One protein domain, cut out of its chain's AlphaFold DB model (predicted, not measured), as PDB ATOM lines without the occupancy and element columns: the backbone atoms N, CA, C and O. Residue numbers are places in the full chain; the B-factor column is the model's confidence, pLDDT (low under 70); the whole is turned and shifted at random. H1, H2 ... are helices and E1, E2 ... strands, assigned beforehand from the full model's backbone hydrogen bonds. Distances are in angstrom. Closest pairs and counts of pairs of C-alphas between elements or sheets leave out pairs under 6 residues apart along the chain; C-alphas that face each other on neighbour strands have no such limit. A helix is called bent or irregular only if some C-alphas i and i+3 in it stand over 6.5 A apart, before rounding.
ATOM      1  N   ILE A  12      28.876  -1.080  74.162       87.31
ATOM      2  CA  ILE A  12      27.528  -0.705  74.608       87.31
ATOM      3  C   ILE A  12      27.308  -1.301  75.993       87.31
ATOM      4  O   ILE A  12      27.320  -2.525  76.159       87.31
ATOM      5  N   ASN A  13      27.034  -0.443  76.971       83.44
ATOM      6  CA  ASN A  13      26.638  -0.836  78.312       83.44
ATOM      7  C   ASN A  13      25.189  -0.408  78.575       83.44
ATOM      8  O   ASN A  13      24.810   0.738  78.349       83.44
ATOM      9  N   VAL A  14      24.352  -1.337  79.041       86.50
ATOM     10  CA  VAL A  14      22.919  -1.093  79.261       86.50
ATOM     11  C   VAL A  14      22.570  -1.377  80.712       86.50
ATOM     12  O   VAL A  14      22.711  -2.503  81.188       86.50
ATOM     13  N   GLN A  15      22.030  -0.372  81.395       83.56
ATOM     14  CA  GLN A  15      21.452  -0.511  82.721       83.56
ATOM     15  C   GLN A  15      19.931  -0.405  82.640       83.56
ATOM     16  O   GLN A  15      19.380   0.594  82.181       83.56
ATOM     17  N   ALA A  16      19.233  -1.429  83.124       83.25
ATOM     18  CA  ALA A  16      17.792  -1.347  83.307       83.25
ATOM     19  C   ALA A  16      17.469  -0.445  84.506       83.25
ATOM     20  O   ALA A  16      17.978  -0.658  85.606       83.25
ATOM     21  N   LEU A  17      16.609   0.548  84.293       78.88
ATOM     22  CA  LEU A  17      16.057   1.402  85.338       78.88
ATOM     23  C   LEU A  17      14.609   1.003  85.657       78.88
ATOM     24  O   LEU A  17      13.933   0.292  84.909       78.88
ATOM     25  N   ASN A  18      14.093   1.522  86.771       79.81
ATOM     26  CA  ASN A  18      12.690   1.358  87.143       79.81
ATOM     27  C   ASN A  18      11.737   1.967  86.090       79.81
ATOM     28  O   ASN A  18      12.086   2.897  85.360       79.81
ATOM     29  N   MET A  19      10.492   1.469  86.055       79.69
ATOM     30  CA  MET A  19       9.401   1.955  85.188       79.69
ATOM     31  C   MET A  19       9.620   1.761  83.673       79.69
ATOM     32  O   MET A  19       9.137   2.559  82.873       79.69
ATOM     33  N   GLY A  20      10.339   0.709  83.266       73.69
ATOM     34  CA  GLY A  20      10.556   0.399  81.845       73.69
ATOM     35  C   GLY A  20      11.516   1.361  81.142       73.69
ATOM     36  O   GLY A  20      11.494   1.467  79.918       73.69
ATOM     37  N   ARG A  21      12.340   2.075  81.915       76.38
ATOM     38  CA  ARG A  21      13.418   2.922  81.402       76.38
ATOM     39  C   ARG A  21      14.721   2.131  81.365       76.38
ATOM     40  O   ARG A  21      14.910   1.203  82.145       76.38
ATOM     41  N   ILE A  22      15.627   2.514  80.480       82.81
ATOM     42  CA  ILE A  22      16.997   2.004  80.444       82.81
ATOM     43  C   ILE A  22      17.949   3.188  80.294       82.81
ATOM     44  O   ILE A  22      17.588   4.188  79.671       82.81
ATOM     45  N   VAL A  23      19.143   3.071  80.859       84.06
ATOM     46  CA  VAL A  23      20.284   3.934  80.553       84.06
ATOM     47  C   VAL A  23      21.206   3.138  79.654       84.06
ATOM     48  O   VAL A  23      21.481   1.969  79.923       84.06
ATOM     49  N   VAL A  24      21.632   3.762  78.565       84.62
ATOM     50  CA  VAL A  24      22.566   3.173  77.615       84.62
ATOM     51  C   VAL A  24      23.770   4.094  77.552       84.62
ATOM     52  O   VAL A  24      23.623   5.267  77.219       84.62
ATOM     53  N   ASP A  25      24.925   3.549  77.897       86.69
ATOM     54  CA  ASP A  25      26.227   4.171  77.716       86.69
ATOM     55  C   ASP A  25      26.869   3.560  76.469       86.69
ATOM     56  O   ASP A  25      26.845   2.336  76.290       86.69
ATOM     57  N   VAL A  26      27.336   4.412  75.560       87.56
ATOM     58  CA  VAL A  26      27.828   3.994  74.245       87.56
ATOM     59  C   VAL A  26      29.182   4.634  73.997       87.56
ATOM     60  O   VAL A  26      29.275   5.842  73.780       87.56
ATOM     61  N   ASP A  27      30.216   3.801  73.991       89.00
ATOM     62  CA  ASP A  27      31.578   4.224  73.694       89.00
ATOM     63  C   ASP A  27      31.833   4.231  72.186       89.00
ATOM     64  O   ASP A  27      31.297   3.412  71.433       89.00
ATOM     65  N   GLY A  28      32.708   5.133  71.744       88.50
ATOM     66  CA  GLY A  28      33.152   5.202  70.348       88.50
ATOM     67  C   GLY A  28      32.215   5.968  69.411       88.50
ATOM     68  O   GLY A  28      32.471   6.002  68.213       88.50
ATOM     69  N   ILE A  29      31.166   6.618  69.933       88.38
ATOM     70  CA  ILE A  29      30.270   7.479  69.146       88.38
ATOM     71  C   ILE A  29      30.491   8.947  69.497       88.38
ATOM     72  O   ILE A  29      30.353   9.364  70.649       88.38
ATOM     73  N   GLU A  30      30.738   9.768  68.481       88.44
ATOM     74  CA  GLU A  30      30.715  11.216  68.650       88.44
ATOM     75  C   GLU A  30      29.273  11.734  68.760       88.44
ATOM     76  O   GLU A  30      28.392  11.383  67.971       88.44
ATOM     77  N   LEU A  31      29.024  12.655  69.699       86.12
ATOM     78  CA  LEU A  31      27.695  13.241  69.921       86.12
ATOM     79  C   LEU A  31      27.076  13.827  68.635       86.12
ATOM     80  O   LEU A  31      25.867  13.730  68.426       86.12
ATOM     81  N   ALA A  32      27.895  14.414  67.759       88.69
ATOM     82  CA  ALA A  32      27.440  14.958  66.481       88.69
ATOM     83  C   ALA A  32      26.888  13.874  65.537       88.69
ATOM     84  O   ALA A  32      25.874  14.093  64.873       88.69
ATOM     85  N   GLU A  33      27.519  12.698  65.497       88.94
ATOM     86  CA  GLU A  33      27.071  11.565  64.687       88.94
ATOM     87  C   GLU A  33      25.724  11.032  65.185       88.94
ATOM     88  O   GLU A  33      24.791  10.855  64.395       88.94
ATOM     89  N   LEU A  34      25.582  10.884  66.506       88.12
ATOM     90  CA  LEU A  34      24.323  10.490  67.131       88.12
ATOM     91  C   LEU A  34      23.191  11.475  66.796       88.12
ATOM     92  O   LEU A  34      22.105  11.047  66.399       88.12
ATOM     93  N   ILE A  35      23.437  12.787  66.906       88.75
ATOM     94  CA  ILE A  35      22.444  13.826  66.579       88.75
ATOM     95  C   ILE A  35      21.991  13.713  65.125       88.75
ATOM     96  O   ILE A  35      20.786  13.699  64.861       88.75
ATOM     97  N   ASN A  36      22.936  13.588  64.192       89.62
ATOM     98  CA  ASN A  36      22.623  13.466  62.772       89.62
ATOM     99  C   ASN A  36      21.772  12.223  62.499       89.62
ATOM    100  O   ASN A  36      20.749  12.318  61.823       89.62
ATOM    101  N   LYS A  37      22.122  11.073  63.089       87.88
ATOM    102  CA  LYS A  37      21.369   9.827  62.893       87.88
ATOM    103  C   LYS A  37      19.950   9.896  63.448       87.88
ATOM    104  O   LYS A  37      19.016   9.375  62.834       87.88
ATOM    105  N   VAL A  38      19.768  10.540  64.598       87.44
ATOM    106  CA  VAL A  38      18.438  10.733  65.191       87.44
ATOM    107  C   VAL A  38      17.597  11.684  64.329       87.44
ATOM    108  O   VAL A  38      16.428  11.387  64.067       87.44
ATOM    109  N   ALA A  39      18.200  12.759  63.814       87.94
ATOM    110  CA  ALA A  39      17.545  13.701  62.908       87.94
ATOM    111  C   ALA A  39      17.167  13.064  61.556       87.94
ATOM    112  O   ALA A  39      16.062  13.293  61.067       87.94
ATOM    113  N   GLU A  40      18.025  12.211  60.982       88.19
ATOM    114  CA  GLU A  40      17.733  11.424  59.768       88.19
ATOM    115  C   GLU A  40      16.490  10.538  59.931       88.19
ATOM    116  O   GLU A  40      15.743  10.322  58.980       88.19
ATOM    117  N   ASN A  41      16.239  10.048  61.149       84.81
ATOM    118  CA  ASN A  41      15.055   9.255  61.469       84.81
ATOM    119  C   ASN A  41      13.818  10.117  61.800       84.81
ATOM    120  O   ASN A  41      12.767   9.573  62.136       84.81
ATOM    121  N   GLY A  42      13.919  11.447  61.697       85.94
ATOM    122  CA  GLY A  42      12.827  12.383  61.963       85.94
ATOM    123  C   GLY A  42      12.543  12.616  63.449       85.94
ATOM    124  O   GLY A  42      11.458  13.080  63.794       85.94
ATOM    125  N   TYR A  43      13.493  12.289  64.330       84.00
ATOM    126  CA  TYR A  43      13.376  12.476  65.776       84.00
ATOM    127  C   TYR A  43      14.264  13.628  66.265       84.00
ATOM    128  O   TYR A  43      15.162  14.096  65.566       84.00
ATOM    129  N   SER A  44      14.018  14.091  67.490       80.81
ATOM    130  CA  SER A  44      14.796  15.148  68.145       80.81
ATOM    131  C   SER A  44      15.388  14.626  69.451       80.81
ATOM    132  O   SER A  44      14.712  13.914  70.195       80.81
ATOM    133  N   LEU A  45      16.639  14.982  69.739       80.62
ATOM    134  CA  LEU A  45      17.263  14.728  71.038       80.62
ATOM    135  C   LEU A  45      16.965  15.889  71.987       80.62
ATOM    136  O   LEU A  45      16.993  17.049  71.581       80.62
ATOM    137  N   HIS A  46      16.705  15.567  73.251       79.69
ATOM    138  CA  HIS A  46      16.611  16.544  74.328       79.69
ATOM    139  C   HIS A  46      17.699  16.222  75.348       79.69
ATOM    140  O   HIS A  46      17.826  15.076  75.775       79.69
ATOM    141  N   VAL A  47      18.502  17.222  75.697       77.44
ATOM    142  CA  VAL A  47      19.464  17.112  76.795       77.44
ATOM    143  C   VAL A  47      18.717  17.464  78.076       77.44
ATOM    144  O   VAL A  47      18.018  18.476  78.117       77.44
ATOM    145  N   VAL A  48      18.829  16.613  79.091       72.75
ATOM    146  CA  VAL A  48      18.241  16.836  80.416       72.75
ATOM    147  C   VAL A  48      19.385  17.009  81.405       72.75
ATOM    148  O   VAL A  48      20.296  16.188  81.420       72.75
ATOM    149  N   ASP A  49      19.338  18.090  82.182       69.38
ATOM    150  CA  ASP A  49      20.408  18.489  83.110       69.38
ATOM    151  C   ASP A  49      20.448  17.598  84.369       69.38
ATOM    152  O   ASP A  49      21.520  17.307  84.891       69.38
ATOM    153  N   ASP A  50      19.288  17.100  84.819       64.25
ATOM    154  CA  ASP A  50      19.147  16.260  86.016       64.25
ATOM    155  C   ASP A  50      18.552  14.883  85.688       64.25
ATOM    156  O   ASP A  50      17.463  14.781  85.121       64.25
ATOM    157  N   SER A  51      19.205  13.811  86.153       57.56
ATOM    158  CA  SER A  51      18.702  12.423  86.075       57.56
ATOM    159  C   SER A  51      17.309  12.248  86.709       57.56
ATOM    160  O   SER A  51      16.539  11.374  86.303       57.56
ATOM    161  N   ASP A  52      16.976  13.089  87.692       52.88
ATOM    162  CA  ASP A  52      15.720  13.029  88.447       52.88
ATOM    163  C   ASP A  52      14.594  13.867  87.827       52.88
ATOM    164  O   ASP A  52      13.423  13.688  88.178       52.88
ATOM    165  N   GLN A  53      14.906  14.746  86.864       51.91
ATOM    166  CA  GLN A  53      13.883  15.380  86.040       51.91
ATOM    167  C   GLN A  53      13.371  14.349  85.042       51.91
ATOM    168  O   GLN A  53      13.805  14.256  83.896       51.91
ATOM    169  N   LEU A  62       3.843  -0.327  78.112       53.03
ATOM    170  CA  LEU A  62       4.917  -1.321  78.072       53.03
ATOM    171  C   LEU A  62       4.930  -2.098  76.742       53.03
ATOM    172  O   LEU A  62       4.094  -2.971  76.508       53.03
ATOM    173  N   THR A  63       5.874  -1.788  75.855       47.78
ATOM    174  CA  THR A  63       6.072  -2.586  74.645       47.78
ATOM    175  C   THR A  63       7.008  -3.728  74.988       47.78
ATOM    176  O   THR A  63       8.188  -3.512  75.257       47.78
ATOM    177  N   THR A  64       6.487  -4.951  74.979       50.44
ATOM    178  CA  THR A  64       7.293  -6.168  75.080       50.44
ATOM    179  C   THR A  64       8.319  -6.181  73.944       50.44
ATOM    180  O   THR A  64       7.949  -6.316  72.776       50.44
ATOM    181  N   LEU A  65       9.602  -6.003  74.263       48.91
ATOM    182  CA  LEU A  65      10.674  -6.050  73.275       48.91
ATOM    183  C   LEU A  65      10.930  -7.515  72.896       48.91
ATOM    184  O   LEU A  65      11.566  -8.263  73.639       48.91
ATOM    185  N   THR A  66      10.404  -7.943  71.747       47.03
ATOM    186  CA  THR A  66      10.596  -9.296  71.208       47.03
ATOM    187  C   THR A  66      12.066  -9.493  70.824       47.03
ATOM    188  O   THR A  66      12.459  -9.240  69.689       47.03
ATOM    189  N   GLY A  67      12.906  -9.888  71.778       46.81
ATOM    190  CA  GLY A  67      14.337 -10.102  71.534       46.81
ATOM    191  C   GLY A  67      15.168 -10.354  72.788       46.81
ATOM    192  O   GLY A  67      16.115 -11.131  72.731       46.81
ATOM    193  N   ILE A  68      14.782  -9.794  73.938       44.44
ATOM    194  CA  ILE A  68      15.454 -10.062  75.215       44.44
ATOM    195  C   ILE A  68      14.650 -11.130  75.967       44.44
ATOM    196  O   ILE A  68      13.629 -10.837  76.579       44.44
ATOM    197  N   ARG A  69      15.095 -12.393  75.906       44.47
ATOM    198  CA  ARG A  69      14.563 -13.502  76.734       44.47
ATOM    199  C   ARG A  69      15.241 -13.590  78.106       44.47
ATOM    200  O   ARG A  69      15.372 -14.672  78.670       44.47
ATOM    201  N   CYS A  70      15.687 -12.470  78.652       46.19
ATOM    202  CA  CYS A  70      16.007 -12.411  80.067       46.19
ATOM    203  C   CYS A  70      14.693 -12.087  80.776       46.19
ATOM    204  O   CYS A  70      14.159 -10.992  80.592       46.19
ATOM    205  N   SER A  71      14.144 -13.035  81.540       44.97
ATOM    206  CA  SER A  71      13.064 -12.748  82.486       44.97
ATOM    207  C   SER A  71      13.581 -11.695  83.460       44.97
ATOM    208  O   SER A  71      14.253 -12.019  84.433       44.97
ATOM    209  N   THR A  72      13.339 -10.421  83.162       54.81
ATOM    210  CA  THR A  72      13.661  -9.335  84.085       54.81
ATOM    211  C   THR A  72      12.553  -9.341  85.126       54.81
ATOM    212  O   THR A  72      11.503  -8.734  84.934       54.81
ATOM    213  N   ALA A  73      12.737 -10.134  86.179       61.97
ATOM    214  CA  ALA A  73      11.876 -10.101  87.349       61.97
ATOM    215  C   ALA A  73      12.378  -8.982  88.265       61.97
ATOM    216  O   ALA A  73      13.545  -8.965  88.650       61.97
ATOM    217  N   HIS A  74      11.505  -8.031  88.583       64.31
ATOM    218  CA  HIS A  74      11.781  -7.043  89.616       64.31
ATOM    219  C   HIS A  74      11.751  -7.760  90.968       64.31
ATOM    220  O   HIS A  74      10.680  -8.135  91.436       64.31
ATOM    221  N   ILE A  75      12.929  -8.002  91.542       71.12
ATOM    222  CA  ILE A  75      13.084  -8.575  92.878       71.12
ATOM    223  C   ILE A  75      13.347  -7.406  93.826       71.12
ATOM    224  O   ILE A  75      14.405  -6.779  93.773       71.12
ATOM    225  N   THR A  76      12.366  -7.082  94.663       80.12
ATOM    226  CA  THR A  76      12.535  -6.117  95.753       80.12
ATOM    227  C   THR A  76      13.376  -6.711  96.882       80.12
ATOM    228  O   THR A  76      13.580  -7.923  96.968       80.12
ATOM    229  N   GLU A  77      13.834  -5.872  97.811       78.06
ATOM    230  CA  GLU A  77      14.493  -6.343  99.037       78.06
ATOM    231  C   GLU A  77      13.592  -7.301  99.839       78.06
ATOM    232  O   GLU A  77      14.063  -8.309 100.367       78.06
ATOM    233  N   THR A  78      12.278  -7.041  99.860       81.75
ATOM    234  CA  THR A  78      11.289  -7.944 100.464       81.75
ATOM    235  C   THR A  78      11.246  -9.288  99.738       81.75
ATOM    236  O   THR A  78      11.296 -10.326 100.393       81.75
ATOM    237  N   ASP A  79      11.232  -9.289  98.405       79.25
ATOM    238  CA  ASP A  79      11.250 -10.527  97.616       79.25
ATOM    239  C   ASP A  79      12.530 -11.340  97.878       79.25
ATOM    240  O   ASP A  79      12.471 -12.558  98.053       79.25
ATOM    241  N   ASN A  80      13.681 -10.669  98.001       79.69
ATOM    242  CA  ASN A  80      14.953 -11.301  98.359       79.69
ATOM    243  C   ASN A  80      14.921 -11.931  99.761       79.69
ATOM    244  O   ASN A  80      15.379 -13.061  99.935       79.69
ATOM    245  N   ALA A  81      14.352 -11.243 100.754       85.25
ATOM    246  CA  ALA A  81      14.209 -11.771 102.112       85.25
ATOM    247  C   ALA A  81      13.282 -13.003 102.165       85.25
ATOM    248  O   ALA A  81      13.551 -13.971 102.888       85.25
ATOM    249  N   TRP A  82      12.214 -12.998 101.363       84.25
ATOM    250  CA  TRP A  82      11.301 -14.132 101.219       84.25
ATOM    251  C   TRP A  82      11.968 -15.329 100.535       84.25
ATOM    252  O   TRP A  82      11.879 -16.446 101.044       84.25
ATOM    253  N   LEU A  83      12.684 -15.113  99.428       83.44
ATOM    254  CA  LEU A  83      13.438 -16.162  98.729       83.44
ATOM    255  C   LEU A  83      14.545 -16.758  99.605       83.44
ATOM    256  O   LEU A  83      14.740 -17.976  99.621       83.44
ATOM    257  N   TYR A  84      15.241 -15.921 100.375       83.06
ATOM    258  CA  TYR A  84      16.226 -16.374 101.353       83.06
ATOM    259  C   TYR A  84      15.580 -17.286 102.403       83.06
ATOM    260  O   TYR A  84      16.068 -18.383 102.654       83.06
ATOM    261  N   SER A  85      14.426 -16.889 102.941       84.62
ATOM    262  CA  SER A  85      13.694 -17.698 103.920       84.62
ATOM    263  C   SER A  85      13.198 -19.023 103.328       84.62
ATOM    264  O   SER A  85      13.353 -20.065 103.955       84.62
ATOM    265  N   LEU A  86      12.645 -19.007 102.111       84.38
ATOM    266  CA  LEU A  86      12.163 -20.201 101.400       84.38
ATOM    267  C   LEU A  86      13.292 -21.174 101.035       84.38
ATOM    268  O   LEU A  86      13.119 -22.379 101.166       84.38
ATOM    269  N   SER A  87      14.453 -20.670 100.611       78.62
ATOM    270  CA  SER A  87      15.618 -21.507 100.265       78.62
ATOM    271  C   SER A  87      16.260 -22.198 101.471       78.62
ATOM    272  O   SER A  87      16.949 -23.200 101.299       78.62
ATOM    273  N   HIS A  88      16.001 -21.697 102.681       80.62
ATOM    274  CA  HIS A  88      16.472 -22.279 103.939       80.62
ATOM    275  C   HIS A  88      15.362 -23.013 104.704       80.62
ATOM    276  O   HIS A  88      15.589 -23.461 105.829       80.62
ATOM    277  N   GLN A  89      14.180 -23.197 104.101       75.06
ATOM    278  CA  GLN A  89      13.223 -24.191 104.580       75.06
ATOM    279  C   GLN A  89      13.785 -25.573 104.251       75.06
ATOM    280  O   GLN A  89      13.527 -26.147 103.196       75.06
TER     281      GLN A  89
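What this domain is: This is residues 12 to 53 and 62 to 89 of the 94 residues of an uncharacterized protein of Escherichia coli (UniProt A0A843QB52). The printed part is a drawn-out string of separate pieces with few contacts: a small two-stranded hairpin, E1 and E2, lies in the middle, with helix H1 towards one end and helix H2 at the other end. Long stretches with no named element, residues 41 to 53 and 62 to 76, lie between the two helices in the chain, and much of these stretches and most of H2 stand free. The printed part has 70 residues, with two named strands and then two named helices in the order E1, E2, H1, H2; the strands form one antiparallel sheet in the order E1, E2. The class is mixed, helices and strands, with under half of the residues in named elements. The whole is extended, with a radius of gyration of the C-alphas of 18.1 A and spans of 57 by 30 by 25 A.

Where its parts are: E2 is residues 22 to 27, 16.2 A from first to last C-alpha. E1 is residues 12 to 16, 13.1 A long, and begins with C-alpha 12 at (27.528, -0.705, 74.608). H1 is residues 31 to 40, 14.3 A long, with C-alpha 40 at (17.733, 11.424, 59.768). H2 is residues 77 to 87, 15.3 A long, and ends with C-alpha 87 at (15.618, -21.507, 100.265). Neither helix is bent.

How they stand to each other: E1 and E2 are antiparallel neighbours and form a hairpin, with 166 degrees between their N-to-C directions. The C-alphas of Val 14 and Val 24 face each other at 4.6 A, and those of Ala 16 and Ile 22 at 4.5 A. Across the pair, N 15 and O 23 are within hydrogen-bond range at 2.8 A, as are N 13 and O 25 at 2.9 A. A tight link of 5 residues joins E1 to E2. Another tight link, of 3 residues, joins E2 to H1. E1 and H1 are apart. H2 is apart from E1, from E2 and from H1. In H1 and H2 every O i to N i+4 pair is within hydrogen-bond range.

The domain as a whole: The two C-alphas farthest apart are those of Glu 40 and Gln 89, at 57.4 A. Residues 54 to 61 are not printed, and C-alphas 53 and 62 are 20.6 A apart across this cut. The link from H1 to H2 runs across the cut, with 36 residues between the helices in the chain, 8 of them not printed. Residues 46 to 53, 65 to 71 and 84 to 89 are among the stretches that stand free; of the last, 84 to 87 belong to H2. The mean pLDDT of the printed part is 75.4, and the model's confidence is low, under 70, at residues 49 to 53 and 62 to 74.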